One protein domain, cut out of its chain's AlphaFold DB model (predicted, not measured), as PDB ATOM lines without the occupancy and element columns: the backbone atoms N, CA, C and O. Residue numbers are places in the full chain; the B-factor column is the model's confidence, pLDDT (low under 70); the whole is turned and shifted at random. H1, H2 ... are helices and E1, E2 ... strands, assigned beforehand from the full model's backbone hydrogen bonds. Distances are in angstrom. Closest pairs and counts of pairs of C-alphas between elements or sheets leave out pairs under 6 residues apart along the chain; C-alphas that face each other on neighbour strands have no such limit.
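Overview. This is residues 355 to 370 and 377 to 467 of the 764 residues of an uncharacterized protein of Acidovorax avenae (strain ATCC 19860 / DSM 7227 / CCUG 15838 / JCM 20985 / LMG 2117 / NCPPB 1011) (UniProt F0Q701). One long helix, H4, runs through most of the domain's length, and three shorter helices cross it one after another: H3 on its first half, H2 near its middle and H1 on its second half. A small hairpin of two strands, E1 and E2, lies away from H4, at the end of H3 where that helix begins. The printed part has 107 residues, with four named helices and two named strands in the order H1, H2, E1, E2, H3, H4; the sheet is E1 - E2, antiparallel, and the class is mostly helix. The whole is only just loose, close to compact, with a radius of gyration of the C-alphas of 15.7 A, and elongated, spanning 48 by 28 by 22 A.

Arrangement. E1, residues 399 to 402, and E2, residues 405 to 408, form an antiparallel hairpin, their directions at 141 degrees. N 400 and O 407 are 2.9 A apart and N 402 and O 405 are 3.0 A apart, both within hydrogen-bond range. The closest C-alphas of E2 and H3, residues 414 to 429, are those of Leu 408 and Ala 417, 6.7 A apart. H3 and H4, residues 437 to 467, form a helical hairpin and touch closest at the C-alphas of Ala 423 and Ala 444, 4.8 A, at a steep tilt of 41 degrees, opposite ways. H4 is the hub, touching three helices. With residues 445 to 457 alone it touches H2, residues 378 to 396, closest at the C-alphas of Ala 387 and Ala 449, 4.9 A, at a steep tilt of 44 degrees, opposite ways. With residues 453 to 460 alone it touches H1, residues 355 to 368, closest at the C-alphas of Ala 358 and Ile 457, 5.9 A, about perpendicular at 75 degrees. H1 and H2 touch closest at the C-alphas of Trp 361 and Ala 382, 5.2 A. H1 and H3 are apart. In H1, H2, H3 and H4 every O i to N i+4 pair is within hydrogen-bond range.

Along the chain. H1 begins at C-alpha 355 (114.660, 166.386, 105.133) and is 20.2 A long. H2 is 27.1 A long, E1 10.1 A, E2 10.3 A and H3 22.6 A. H4, 44.4 A, begins at C-alpha 437 (111.153, 193.755, 90.864) and ends at C-alpha 467 (121.507, 152.935, 104.906).

Size, cuts and confidence. The two C-alphas farthest apart, those of Pro 370 and Gly 404, are 52.2 A apart. Residues 371 to 376 are not printed, and C-alphas 370 and 377 are 10.0 A apart across this cut. Of the links that are printed whole, none is long. Mean pLDDT of the printed part is 78.5; residues 367 to 370, 377 to 378, 402 to 405, 410 to 412 and 467 are under 70.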
ATOM      1  N   GLU A 355     114.168 167.755 105.316       78.50
ATOM      2  CA  GLU A 355     114.660 166.386 105.133       78.50
ATOM      3  C   GLU A 355     113.550 165.339 105.357       78.50
ATOM      4  O   GLU A 355     113.435 164.395 104.575       78.50
ATOM      5  N   SER A 356     112.674 165.534 106.352       74.75
ATOM      6  CA  SER A 356     111.487 164.685 106.550       74.75
ATOM      7  C   SER A 356     110.440 164.868 105.442       74.75
ATOM      8  O   SER A 356     109.870 163.883 104.968       74.75
ATOM      9  N   SER A 357     110.256 166.096 104.942       75.88
ATOM     10  CA  SER A 357     109.379 166.391 103.801       75.88
ATOM     11  C   SER A 357     109.891 165.756 102.502       75.88
ATOM     12  O   SER A 357     109.112 165.161 101.759       75.88
ATOM     13  N   ALA A 358     111.205 165.800 102.249       77.31
ATOM     14  CA  ALA A 358     111.831 165.148 101.098       77.31
ATOM     15  C   ALA A 358     111.690 163.616 101.140       77.31
ATOM     16  O   ALA A 358     111.320 163.002 100.136       77.31
ATOM     17  N   ALA A 359     111.918 163.001 102.306       78.12
ATOM     18  CA  ALA A 359     111.702 161.569 102.510       78.12
ATOM     19  C   ALA A 359     110.223 161.174 102.322       78.12
ATOM     20  O   ALA A 359     109.928 160.195 101.634       78.12
ATOM     21  N   SER A 360     109.290 161.965 102.864       76.19
ATOM     22  CA  SER A 360     107.844 161.747 102.718       76.19
ATOM     23  C   SER A 360     107.387 161.809 101.257       76.19
ATOM     24  O   SER A 360     106.653 160.923 100.809       76.19
ATOM     25  N   TRP A 361     107.854 162.796 100.483       78.25
ATOM     26  CA  TRP A 361     107.530 162.916  99.057       78.25
ATOM     27  C   TRP A 361     108.103 161.757  98.225       78.25
ATOM     28  O   TRP A 361     107.378 161.181  97.411       78.25
ATOM     29  N   LEU A 362     109.355 161.340  98.468       76.00
ATOM     30  CA  LEU A 362     109.954 160.168  97.810       76.00
ATOM     31  C   LEU A 362     109.192 158.870  98.115       76.00
ATOM     32  O   LEU A 362     108.896 158.098  97.199       76.00
ATOM     33  N   ALA A 363     108.845 158.634  99.383       75.12
ATOM     34  CA  ALA A 363     108.092 157.454  99.799       75.12
ATOM     35  C   ALA A 363     106.677 157.427  99.189       75.12
ATOM     36  O   ALA A 363     106.260 156.404  98.643       75.12
ATOM     37  N   ASN A 364     105.965 158.560  99.213       75.88
ATOM     38  CA  ASN A 364     104.611 158.689  98.662       75.88
ATOM     39  C   ASN A 364     104.533 158.499  97.144       75.88
ATOM     40  O   ASN A 364     103.487 158.089  96.641       75.88
ATOM     41  N   LEU A 365     105.590 158.828  96.400       72.25
ATOM     42  CA  LEU A 365     105.590 158.690  94.942       72.25
ATOM     43  C   LEU A 365     106.031 157.296  94.503       72.25
ATOM     44  O   LEU A 365     105.401 156.731  93.614       72.25
ATOM     45  N   ARG A 366     107.002 156.677  95.188       70.62
ATOM     46  CA  ARG A 366     107.353 155.261  94.971       70.62
ATOM     47  C   ARG A 366     106.197 154.306  95.278       70.62
ATOM     48  O   ARG A 366     106.022 153.325  94.564       70.62
ATOM     49  N   SER A 367     105.388 154.585  96.304       65.19
ATOM     50  CA  SER A 367     104.219 153.753  96.631       65.19
ATOM     51  C   SER A 367     103.055 153.915  95.644       65.19
ATOM     52  O   SER A 367     102.274 152.983  95.466       65.19
ATOM     53  N   LYS A 368     102.949 155.071  94.971       60.28
ATOM     54  CA  LYS A 368     101.916 155.360  93.955       60.28
ATOM     55  C   LYS A 368     102.352 155.019  92.525       60.28
ATOM     56  O   LYS A 368     101.495 154.815  91.669       60.28
ATOM     57  N   GLN A 369     103.655 154.940  92.262       56.41
ATOM     58  CA  GLN A 369     104.240 154.519  90.989       56.41
ATOM     59  C   GLN A 369     105.423 153.559  91.222       56.41
ATOM     60  O   GLN A 369     106.569 154.010  91.295       56.41
ATOM     61  N   PRO A 370     105.187 152.231  91.282       51.38
ATOM     62  CA  PRO A 370     106.242 151.272  90.957       51.38
ATOM     63  C   PRO A 370     106.728 151.546  89.525       51.38
ATOM     64  O   PRO A 370     105.915 151.782  88.628       51.38
ATOM     65  N   SER A 377     110.819 160.034  86.678       67.81
ATOM     66  CA  SER A 377     111.347 159.282  87.822       67.81
ATOM     67  C   SER A 377     110.711 159.774  89.125       67.81
ATOM     68  O   SER A 377     110.511 160.979  89.309       67.81
ATOM     69  N   ALA A 378     110.439 158.862  90.063       67.44
ATOM     70  CA  ALA A 378     109.818 159.221  91.341       67.44
ATOM     71  C   ALA A 378     110.616 160.307  92.095       67.44
ATOM     72  O   ALA A 378     110.029 161.128  92.794       67.44
ATOM     73  N   SER A 379     111.937 160.374  91.887       73.94
ATOM     74  CA  SER A 379     112.808 161.457  92.359       73.94
ATOM     75  C   SER A 379     112.571 162.806  91.670       73.94
ATOM     76  O   SER A 379     112.522 163.826  92.351       73.94
ATOM     77  N   SER A 380     112.386 162.839  90.347       75.62
ATOM     78  CA  SER A 380     112.091 164.071  89.602       75.62
ATOM     79  C   SER A 380     110.707 164.616  89.958       75.62
ATOM     80  O   SER A 380     110.555 165.820  90.167       75.62
ATOM     81  N   ALA A 381     109.720 163.729  90.114       76.75
ATOM     82  CA  ALA A 381     108.404 164.089  90.628       76.75
ATOM     83  C   ALA A 381     108.486 164.602  92.080       76.75
ATOM     84  O   ALA A 381     107.964 165.676  92.370       76.75
ATOM     85  N   ALA A 382     109.195 163.902  92.976       77.88
ATOM     86  CA  ALA A 382     109.351 164.318  94.373       77.88
ATOM     87  C   ALA A 382     110.039 165.684  94.502       77.88
ATOM     88  O   ALA A 382     109.599 166.513  95.294       77.88
ATOM     89  N   ALA A 383     111.062 165.952  93.688       83.06
ATOM     90  CA  ALA A 383     111.718 167.255  93.637       83.06
ATOM     91  C   ALA A 383     110.792 168.367  93.114       83.06
ATOM     92  O   ALA A 383     110.876 169.495  93.592       83.06
ATOM     93  N   ALA A 384     109.885 168.068  92.177       79.56
ATOM     94  CA  ALA A 384     108.897 169.033  91.700       79.56
ATOM     95  C   ALA A 384     107.856 169.379  92.781       79.56
ATOM     96  O   ALA A 384     107.655 170.558  93.059       79.56
ATOM     97  N   PHE A 385     107.255 168.381  93.441       80.00
ATOM     98  CA  PHE A 385     106.285 168.628  94.517       80.00
ATOM     99  C   PHE A 385     106.925 169.322  95.729       80.00
ATOM    100  O   PHE A 385     106.376 170.300  96.234       80.00
ATOM    101  N   LEU A 386     108.126 168.897  96.136       83.81
ATOM    102  CA  LEU A 386     108.887 169.567  97.190       83.81
ATOM    103  C   LEU A 386     109.248 171.013  96.803       83.81
ATOM    104  O   LEU A 386     109.210 171.890  97.657       83.81
ATOM    105  N   ALA A 387     109.559 171.297  95.532       85.38
ATOM    106  CA  ALA A 387     109.803 172.667  95.077       85.38
ATOM    107  C   ALA A 387     108.537 173.541  95.101       85.38
ATOM    108  O   ALA A 387     108.643 174.723  95.419       85.38
ATOM    109  N   ASP A 388     107.357 172.991  94.803       83.38
ATOM    110  CA  ASP A 388     106.090 173.726  94.899       83.38
ATOM    111  C   ASP A 388     105.702 174.008  96.367       83.38
ATOM    112  O   ASP A 388     105.209 175.096  96.671       83.38
ATOM    113  N   ASP A 389     105.981 173.090  97.299       81.94
ATOM    114  CA  ASP A 389     105.797 173.331  98.740       81.94
ATOM    115  C   ASP A 389     106.792 174.366  99.290       81.94
ATOM    116  O   ASP A 389     106.380 175.356  99.897       81.94
ATOM    117  N   LEU A 390     108.088 174.226  98.985       84.56
ATOM    118  CA  LEU A 390     109.109 175.219  99.353       84.56
ATOM    119  C   LEU A 390     108.826 176.601  98.741       84.56
ATOM    120  O   LEU A 390     109.154 177.620  99.347       84.56
ATOM    121  N   LEU A 391     108.202 176.663  97.558       86.50
ATOM    122  CA  LEU A 391     107.756 177.919  96.955       86.50
ATOM    123  C   LEU A 391     106.615 178.554  97.759       86.50
ATOM    124  O   LEU A 391     106.688 179.748  98.039       86.50
ATOM    125  N   ARG A 392     105.610 177.778  98.189       82.06
ATOM    126  CA  ARG A 392     104.520 178.269  99.059       82.06
ATOM    127  C   ARG A 392     105.048 178.800 100.388       82.06
ATOM    128  O   ARG A 392     104.520 179.780 100.907       82.06
ATOM    129  N   ASP A 393     106.078 178.173 100.942       80.31
ATOM    130  CA  ASP A 393     106.688 178.635 102.188       80.31
ATOM    131  C   ASP A 393     107.542 179.891 101.962       80.31
ATOM    132  O   ASP A 393     107.430 180.840 102.733       80.31
ATOM    133  N   LEU A 394     108.256 179.998 100.833       82.12
ATOM    134  CA  LEU A 394     108.870 181.259 100.392       82.12
ATOM    135  C   LEU A 394     107.852 182.362 100.056       82.12
ATOM    136  O   LEU A 394     108.197 183.543 100.107       82.12
ATOM    137  N   GLU A 395     106.611 182.034  99.695       82.19
ATOM    138  CA  GLU A 395     105.526 183.006  99.490       82.19
ATOM    139  C   GLU A 395     104.932 183.514 100.810       82.19
ATOM    140  O   GLU A 395     104.613 184.699 100.899       82.19
ATOM    141  N   LYS A 396     104.861 182.661 101.842       77.94
ATOM    142  CA  LYS A 396     104.456 183.032 103.213       77.94
ATOM    143  C   LYS A 396     105.583 183.678 104.029       77.94
ATOM    144  O   LYS A 396     105.291 184.339 105.026       77.94
ATOM    145  N   ALA A 397     106.844 183.459 103.644       75.75
ATOM    146  CA  ALA A 397     108.025 183.920 104.363       75.75
ATOM    147  C   ALA A 397     107.967 185.429 104.637       75.75
ATOM    148  O   ALA A 397     107.872 186.258 103.726       75.75
ATOM    149  N   ARG A 398     108.036 185.774 105.921       75.88
ATOM    150  CA  ARG A 398     108.057 187.151 106.405       75.88
ATOM    151  C   ARG A 398     109.455 187.752 106.291       75.88
ATOM    152  O   ARG A 398     110.451 187.037 106.201       75.88
ATOM    153  N   LEU A 399     109.501 189.083 106.298       78.56
ATOM    154  CA  LEU A 399     110.740 189.852 106.320       78.56
ATOM    155  C   LEU A 399     110.877 190.583 107.657       78.56
ATOM    156  O   LEU A 399     110.027 191.412 108.004       78.56
ATOM    157  N   SER A 400     111.951 190.293 108.378       76.19
ATOM    158  CA  SER A 400     112.340 190.945 109.628       76.19
ATOM    159  C   SER A 400     113.399 192.026 109.360       76.19
ATOM    160  O   SER A 400     113.978 192.102 108.272       76.19
ATOM    161  N   VAL A 401     113.622 192.919 110.329       72.56
ATOM    162  CA  VAL A 401     114.643 193.978 110.241       72.56
ATOM    163  C   VAL A 401     115.465 193.965 111.521       72.56
ATOM    164  O   VAL A 401     114.913 194.115 112.609       72.56
ATOM    165  N   PHE A 402     116.780 193.801 111.396       67.69
ATOM    166  CA  PHE A 402     117.702 193.754 112.529       67.69
ATOM    167  C   PHE A 402     118.993 194.501 112.182       67.69
ATOM    168  O   PHE A 402     119.537 194.334 111.093       67.69
ATOM    169  N   GLY A 403     119.473 195.376 113.072       61.69
ATOM    170  CA  GLY A 403     120.705 196.151 112.841       61.69
ATOM    171  C   GLY A 403     120.729 196.963 111.533       61.69
ATOM    172  O   GLY A 403     121.789 197.102 110.930       61.69
ATOM    173  N   GLY A 404     119.569 197.435 111.057       61.41
ATOM    174  CA  GLY A 404     119.432 198.156 109.782       61.41
ATOM    175  C   GLY A 404     119.451 197.279 108.520       61.41
ATOM    176  O   GLY A 404     119.442 197.814 107.418       61.41
ATOM    177  N   LYS A 405     119.467 195.947 108.651       68.06
ATOM    178  CA  LYS A 405     119.434 194.997 107.528       68.06
ATOM    179  C   LYS A 405     118.117 194.228 107.493       68.06
ATOM    180  O   LYS A 405     117.540 193.928 108.539       68.06
ATOM    181  N   VAL A 406     117.659 193.899 106.286       73.06
ATOM    182  CA  VAL A 406     116.461 193.078 106.060       73.06
ATOM    183  C   VAL A 406     116.850 191.606 105.982       73.06
ATOM    184  O   VAL A 406     117.728 191.231 105.203       73.06
ATOM    185  N   TYR A 407     116.154 190.782 106.760       75.06
ATOM    186  CA  TYR A 407     116.317 189.333 106.813       75.06
ATOM    187  C   TYR A 407     114.995 188.635 106.472       75.06
ATOM    188  O   TYR A 407     113.930 189.254 106.461       75.06
ATOM    189  N   LEU A 408     115.068 187.339 106.178       76.50
ATOM    190  CA  LEU A 408     113.908 186.446 106.198       76.50
ATOM    191  C   LEU A 408     113.672 186.021 107.659       76.50
ATOM    192  O   LEU A 408     114.638 185.920 108.410       76.50
ATOM    193  N   ASP A 409     112.414 185.827 108.064       71.88
ATOM    194  CA  ASP A 409     112.065 185.472 109.453       71.88
ATOM    195  C   ASP A 409     112.708 184.140 109.897       71.88
ATOM    196  O   ASP A 409     112.848 183.217 109.090       71.88
ATOM    197  N   ASP A 410     113.045 184.028 111.188       58.03
ATOM    198  CA  ASP A 410     113.833 182.915 111.760       58.03
ATOM    199  C   ASP A 410     113.164 181.526 111.630       58.03
ATOM    200  O   ASP A 410     113.832 180.499 111.754       58.03
ATOM    201  N   ASP A 411     111.858 181.480 111.343       63.91
ATOM    202  CA  ASP A 411     111.104 180.249 111.061       63.91
ATOM    203  C   ASP A 411     111.470 179.604 109.698       63.91
ATOM    204  O   ASP A 411     111.050 178.479 109.411       63.91
ATOM    205  N   LEU A 412     112.227 180.291 108.828       69.62
ATOM    206  CA  LEU A 412     112.606 179.798 107.498       69.62
ATOM    207  C   LEU A 412     113.923 178.999 107.526       69.62
ATOM    208  O   LEU A 412     114.956 179.491 107.974       69.62
ATOM    209  N   GLU A 413     113.924 177.776 106.975       75.00
ATOM    210  CA  GLU A 413     115.102 176.890 107.020       75.00
ATOM    211  C   GLU A 413     116.340 177.543 106.343       75.00
ATOM    212  O   GLU A 413     116.235 178.019 105.202       75.00
ATOM    213  N   PRO A 414     117.524 177.595 106.998       78.06
ATOM    214  CA  PRO A 414     118.640 178.425 106.530       78.06
ATOM    215  C   PRO A 414     119.187 178.110 105.131       78.06
ATOM    216  O   PRO A 414     119.736 179.000 104.477       78.06
ATOM    217  N   ARG A 415     119.044 176.876 104.629       80.62
ATOM    218  CA  ARG A 415     119.467 176.508 103.265       80.62
ATOM    219  C   ARG A 415     118.524 177.119 102.228       80.62
ATOM    220  O   ARG A 415     118.979 177.508 101.154       80.62
ATOM    221  N   LEU A 416     117.235 177.234 102.557       82.12
ATOM    222  CA  LEU A 416     116.214 177.898 101.743       82.12
ATOM    223  C   LEU A 416     116.373 179.422 101.767       82.12
ATOM    224  O   LEU A 416     116.341 180.049 100.707       82.12
ATOM    225  N   ALA A 417     116.644 180.001 102.941       81.94
ATOM    226  CA  ALA A 417     116.962 181.422 103.077       81.94
ATOM    227  C   ALA A 417     118.221 181.810 102.274       81.94
ATOM    228  O   ALA A 417     118.185 182.740 101.467       81.94
ATOM    229  N   GLY A 418     119.313 181.049 102.423       82.25
ATOM    230  CA  GLY A 418     120.558 181.267 101.682       82.25
ATOM    231  C   GLY A 418     120.403 181.094 100.168       82.25
ATOM    232  O   GLY A 418     120.899 181.917  99.403       82.25
ATOM    233  N   ALA A 419     119.658 180.077  99.718       84.81
ATOM    234  CA  ALA A 419     119.382 179.882  98.294       84.81
ATOM    235  C   ALA A 419     118.556 181.031  97.688       84.81
ATOM    236  O   ALA A 419     118.796 181.403  96.539       84.81
ATOM    237  N   LEU A 420     117.616 181.620  98.441       86.25
ATOM    238  CA  LEU A 420     116.872 182.799  97.988       86.25
ATOM    239  C   LEU A 420     117.770 184.038  97.900       86.25
ATOM    240  O   LEU A 420     117.686 184.758  96.909       86.25
ATOM    241  N   LEU A 421     118.650 184.267  98.879       85.81
ATOM    242  CA  LEU A 421     119.597 185.386  98.838       85.81
ATOM    243  C   LEU A 421     120.505 185.310  97.602       85.81
ATOM    244  O   LEU A 421     120.493 186.240  96.800       85.81
ATOM    245  N   SER A 422     121.176 184.179  97.359       85.12
ATOM    246  CA  SER A 422     122.035 184.028  96.171       85.12
ATOM    247  C   SER A 422     121.265 184.104  94.846       85.12
ATOM    248  O   SER A 422     121.779 184.630  93.860       85.12
ATOM    249  N   ALA A 423     120.016 183.627  94.799       85.88
ATOM    250  CA  ALA A 423     119.178 183.758  93.607       85.88
ATOM    251  C   ALA A 423     118.711 185.208  93.354       85.88
ATOM    252  O   ALA A 423     118.484 185.578  92.201       85.88
ATOM    253  N   LEU A 424     118.582 186.032  94.402       85.12
ATOM    254  CA  LEU A 424     118.293 187.465  94.290       85.12
ATOM    255  C   LEU A 424     119.537 188.280  93.915       85.12
ATOM    256  O   LEU A 424     119.413 189.212  93.129       85.12
ATOM    257  N   GLU A 425     120.719 187.920  94.418       85.75
ATOM    258  CA  GLU A 425     122.003 188.526  94.026       85.75
ATOM    259  C   GLU A 425     122.286 188.315  92.529       85.75
ATOM    260  O   GLU A 425     122.590 189.263  91.803       85.75
ATOM    261  N   GLU A 426     122.097 187.087  92.033       83.56
ATOM    262  CA  GLU A 426     122.238 186.767  90.610       83.56
ATOM    263  C   GLU A 426     121.192 187.497  89.751       83.56
ATOM    264  O   GLU A 426     121.529 188.015  88.686       83.56
ATOM    265  N   GLY A 427     119.946 187.602  90.226       78.75
ATOM    266  CA  GLY A 427     118.900 188.388  89.565       78.75
ATOM    267  C   GLY A 427     119.231 189.883  89.512       78.75
ATOM    268  O   GLY A 427     119.067 190.511  88.471       78.75
ATOM    269  N   ALA A 428     119.770 190.443  90.597       80.31
ATOM    270  CA  ALA A 428     120.165 191.847  90.663       80.31
ATOM    271  C   ALA A 428     121.359 192.176  89.749       80.31
ATOM    272  O   ALA A 428     121.375 193.235  89.120       80.31
ATOM    273  N   SER A 429     122.321 191.257  89.604       79.00
ATOM    274  CA  SER A 429     123.472 191.435  88.701       79.00
ATOM    275  C   SER A 429     123.112 191.497  87.208       79.00
ATOM    276  O   SER A 429     123.913 191.979  86.411       79.00
ATOM    277  N   GLN A 430     121.908 191.054  86.825       75.88
ATOM    278  CA  GLN A 430     121.405 191.100  85.444       75.88
ATOM    279  C   GLN A 430     120.708 192.433  85.106       75.88
ATOM    280  O   GLN A 430     120.309 192.642  83.962       75.88
ATOM    281  N   GLY A 431     120.603 193.346  86.080       71.81
ATOM    282  CA  GLY A 431     119.902 194.625  85.973       71.81
ATOM    283  C   GLY A 431     118.592 194.602  86.759       71.81
ATOM    284  O   GLY A 431     117.680 193.847  86.436       71.81
ATOM    285  N   TYR A 432     118.503 195.444  87.790       79.31
ATOM    286  CA  TYR A 432     117.358 195.530  88.699       79.31
ATOM    287  C   TYR A 432     116.747 196.933  88.697       79.31
ATOM    288  O   TYR A 432     117.455 197.932  88.847       79.31
ATOM    289  N   ASP A 433     115.424 197.004  88.555       79.62
ATOM    290  CA  ASP A 433     114.636 198.235  88.605       79.62
ATOM    291  C   ASP A 433     113.236 197.990  89.220       79.62
ATOM    292  O   ASP A 433     112.902 196.872  89.619       79.62
ATOM    293  N   LEU A 434     112.389 199.028  89.301       79.00
ATOM    294  CA  LEU A 434     111.021 198.873  89.812       79.00
ATOM    295  C   LEU A 434     110.166 197.977  88.903       79.00
ATOM    296  O   LEU A 434     109.393 197.171  89.422       79.00
ATOM    297  N   SER A 435     110.305 198.091  87.577       80.19
ATOM    298  CA  SER A 435     109.452 197.361  86.632       80.19
ATOM    299  C   SER A 435     109.715 195.847  86.642       80.19
ATOM    300  O   SER A 435     108.778 195.056  86.517       80.19
ATOM    301  N   SER A 436     110.964 195.439  86.886       81.69
ATOM    302  CA  SER A 436     111.401 194.042  87.006       81.69
ATOM    303  C   SER A 436     111.305 193.449  88.418       81.69
ATOM    304  O   SER A 436     111.421 192.233  88.564       81.69
ATOM    305  N   HIS A 437     111.067 194.242  89.474       84.88
ATOM    306  CA  HIS A 437     111.153 193.755  90.864       84.88
ATOM    307  C   HIS A 437     110.322 192.496  91.143       84.88
ATOM    308  O   HIS A 437     110.824 191.538  91.730       84.88
ATOM    309  N   GLU A 438     109.062 192.463  90.705       84.00
ATOM    310  CA  GLU A 438     108.180 191.318  90.958       84.00
ATOM    311  C   GLU A 438     108.615 190.059  90.189       84.00
ATOM    312  O   GLU A 438     108.552 188.957  90.742       84.00
ATOM    313  N   SER A 439     109.103 190.200  88.949       84.75
ATOM    314  CA  SER A 439     109.585 189.063  88.155       84.75
ATOM    315  C   SER A 439     110.917 188.532  88.686       84.75
ATOM    316  O   SER A 439     111.049 187.318  88.829       84.75
ATOM    317  N   VAL A 440     111.847 189.408  89.083       86.12
ATOM    318  CA  VAL A 440     113.106 189.038  89.758       86.12
ATOM    319  C   VAL A 440     112.822 188.301  91.069       86.12
ATOM    320  O   VAL A 440     113.359 187.214  91.287       86.12
ATOM    321  N   LEU A 441     111.924 188.822  91.915       86.06
ATOM    322  CA  LEU A 441     111.562 188.191  93.189       86.06
ATOM    323  C   LEU A 441     110.929 186.802  92.979       86.06
ATOM    324  O   LEU A 441     111.310 185.837  93.642       86.06
ATOM    325  N   GLN A 442     109.986 186.678  92.039       87.38
ATOM    326  CA  GLN A 442     109.322 185.408  91.720       87.38
ATOM    327  C   GLN A 442     110.270 184.389  91.071       87.38
ATOM    328  O   GLN A 442     110.248 183.206  91.421       87.38
ATOM    329  N   GLN A 443     111.144 184.829  90.163       87.62
ATOM    330  CA  GLN A 443     112.165 183.984  89.546       87.62
ATOM    331  C   GLN A 443     113.164 183.473  90.588       87.62
ATOM    332  O   GLN A 443     113.460 182.277  90.602       87.62
ATOM    333  N   ALA A 444     113.615 184.332  91.507       87.31
ATOM    334  CA  ALA A 444     114.520 183.945  92.583       87.31
ATOM    335  C   ALA A 444     113.876 182.949  93.563       87.31
ATOM    336  O   ALA A 444     114.484 181.918  93.851       87.31
ATOM    337  N   LYS A 445     112.622 183.171  93.996       88.38
ATOM    338  CA  LYS A 445     111.881 182.208  94.840       88.38
ATOM    339  C   LYS A 445     111.753 180.839  94.167       88.38
ATOM    340  O   LYS A 445     112.095 179.822  94.768       88.38
ATOM    341  N   ARG A 446     111.349 180.804  92.893       88.06
ATOM    342  CA  ARG A 446     111.243 179.563  92.101       88.06
ATOM    343  C   ARG A 446     112.597 178.877  91.898       88.06
ATOM    344  O   ARG A 446     112.658 177.648  91.908       88.06
ATOM    345  N   LYS A 447     113.682 179.641  91.722       89.12
ATOM    346  CA  LYS A 447     115.045 179.107  91.583       89.12
ATOM    347  C   LYS A 447     115.535 178.487  92.894       89.12
ATOM    348  O   LYS A 447     115.967 177.337  92.882       89.12
ATOM    349  N   ALA A 448     115.394 179.205  94.006       88.44
ATOM    350  CA  ALA A 448     115.787 178.757  95.339       88.44
ATOM    351  C   ALA A 448     115.046 177.482  95.765       88.44
ATOM    352  O   ALA A 448     115.685 176.491  96.119       88.44
ATOM    353  N   ALA A 449     113.714 177.470  95.641       87.62
ATOM    354  CA  ALA A 449     112.886 176.314  95.976       87.62
ATOM    355  C   ALA A 449     113.294 175.056  95.185       87.62
ATOM    356  O   ALA A 449     113.507 174.000  95.775       87.62
ATOM    357  N   ARG A 450     113.510 175.173  93.865       87.69
ATOM    358  CA  ARG A 450     113.992 174.062  93.018       87.69
ATOM    359  C   ARG A 450     115.411 173.615  93.367       87.69
ATOM    360  O   ARG A 450     115.684 172.419  93.402       87.69
ATOM    361  N   GLN A 451     116.319 174.555  93.627       89.38
ATOM    362  CA  GLN A 451     117.710 174.257  93.979       89.38
ATOM    363  C   GLN A 451     117.809 173.503  95.311       89.38
ATOM    364  O   GLN A 451     118.613 172.578  95.431       89.38
ATOM    365  N   VAL A 452     116.987 173.873  96.296       88.44
ATOM    366  CA  VAL A 452     116.914 173.198  97.598       88.44
ATOM    367  C   VAL A 452     116.187 171.860  97.485       88.44
ATOM    368  O   VAL A 452     116.721 170.865  97.967       88.44
ATOM    369  N   ALA A 453     115.055 171.787  96.775       86.19
ATOM    370  CA  ALA A 453     114.335 170.534  96.553       86.19
ATOM    371  C   ALA A 453     115.216 169.465  95.890       86.19
ATOM    372  O   ALA A 453     115.347 168.367  96.427       86.19
ATOM    373  N   ASN A 454     115.887 169.798  94.779       85.81
ATOM    374  CA  ASN A 454     116.803 168.878  94.099       85.81
ATOM    375  C   ASN A 454     117.905 168.384  95.052       85.81
ATOM    376  O   ASN A 454     118.108 167.181  95.184       85.81
ATOM    377  N   ARG A 455     118.563 169.299  95.784       88.00
ATOM    378  CA  ARG A 455     119.630 168.956  96.741       88.00
ATOM    379  C   ARG A 455     119.152 168.037  97.865       88.00
ATOM    380  O   ARG A 455     119.872 167.107  98.211       88.00
ATOM    381  N   LEU A 456     117.969 168.279  98.431       86.31
ATOM    382  CA  LEU A 456     117.401 167.450  99.500       86.31
ATOM    383  C   LEU A 456     117.020 166.055  98.995       86.31
ATOM    384  O   LEU A 456     117.266 165.067  99.682       86.31
ATOM    385  N   ILE A 457     116.466 165.964  97.786       82.88
ATOM    386  CA  ILE A 457     116.131 164.694  97.137       82.88
ATOM    387  C   ILE A 457     117.403 163.900  96.813       82.88
ATOM    388  O   ILE A 457     117.479 162.721  97.150       82.88
ATOM    389  N   ASP A 458     118.434 164.537  96.254       82.62
ATOM    390  CA  ASP A 458     119.731 163.898  96.001       82.62
ATOM    391  C   ASP A 458     120.416 163.449  97.303       82.62
ATOM    392  O   ASP A 458     120.963 162.348  97.364       82.62
ATOM    393  N   GLN A 459     120.350 164.255  98.370       85.44
ATOM    394  CA  GLN A 459     120.852 163.883  99.698       85.44
ATOM    395  C   GLN A 459     120.076 162.708 100.299       85.44
ATOM    396  O   GLN A 459     120.694 161.798 100.848       85.44
ATOM    397  N   GLN A 460     118.748 162.674 100.168       82.81
ATOM    398  CA  GLN A 460     117.939 161.560 100.661       82.81
ATOM    399  C   GLN A 460     118.218 160.274  99.868       82.81
ATOM    400  O   GLN A 460     118.391 159.218 100.469       82.81
ATOM    401  N   LEU A 461     118.388 160.361  98.545       79.00
ATOM    402  CA  LEU A 461     118.841 159.240  97.712       79.00
ATOM    403  C   LEU A 461     120.259 158.765  98.085       79.00
ATOM    404  O   LEU A 461     120.561 157.580  97.951       79.00
ATOM    405  N   GLN A 462     121.140 159.655  98.551       80.56
ATOM    406  CA  GLN A 462     122.461 159.285  99.073       80.56
ATOM    407  C   GLN A 462     122.375 158.612 100.453       80.56
ATOM    408  O   GLN A 462     123.041 157.597 100.649       80.56
ATOM    409  N   LYS A 463     121.527 159.106 101.369       81.31
ATOM    410  CA  LYS A 463     121.249 158.456 102.664       81.31
ATOM    411  C   LYS A 463     120.692 157.047 102.464       81.31
ATOM    412  O   LYS A 463     121.283 156.093 102.951       81.31
ATOM    413  N   GLU A 464     119.660 156.886 101.635       72.75
ATOM    414  CA  GLU A 464     119.076 155.576 101.305       72.75
ATOM    415  C   GLU A 464     120.106 154.591 100.724       72.75
ATOM    416  O   GLU A 464     120.096 153.409 101.063       72.75
ATOM    417  N   ARG A 465     121.039 155.066  99.886       71.94
ATOM    418  CA  ARG A 465     122.145 154.248  99.348       71.94
ATOM    419  C   ARG A 465     123.197 153.869 100.397       71.94
ATOM    420  O   ARG A 465     123.887 152.872 100.203       71.94
ATOM    421  N   ALA A 466     123.340 154.645 101.471       71.25
ATOM    422  CA  ALA A 466     124.254 154.369 102.581       71.25
ATOM    423  C   ALA A 466     123.616 153.503 103.687       71.25
ATOM    424  O   ALA A 466     124.319 152.744 104.353       71.25
ATOM    425  N   GLU A 467     122.297 153.608 103.864       57.03
ATOM    426  CA  GLU A 467     121.507 152.935 104.906       57.03
ATOM    427  C   GLU A 467     120.877 151.609 104.436       57.03
ATOM    428  O   GLU A 467     120.403 150.828 105.265       57.03
TER     429      GLU A 467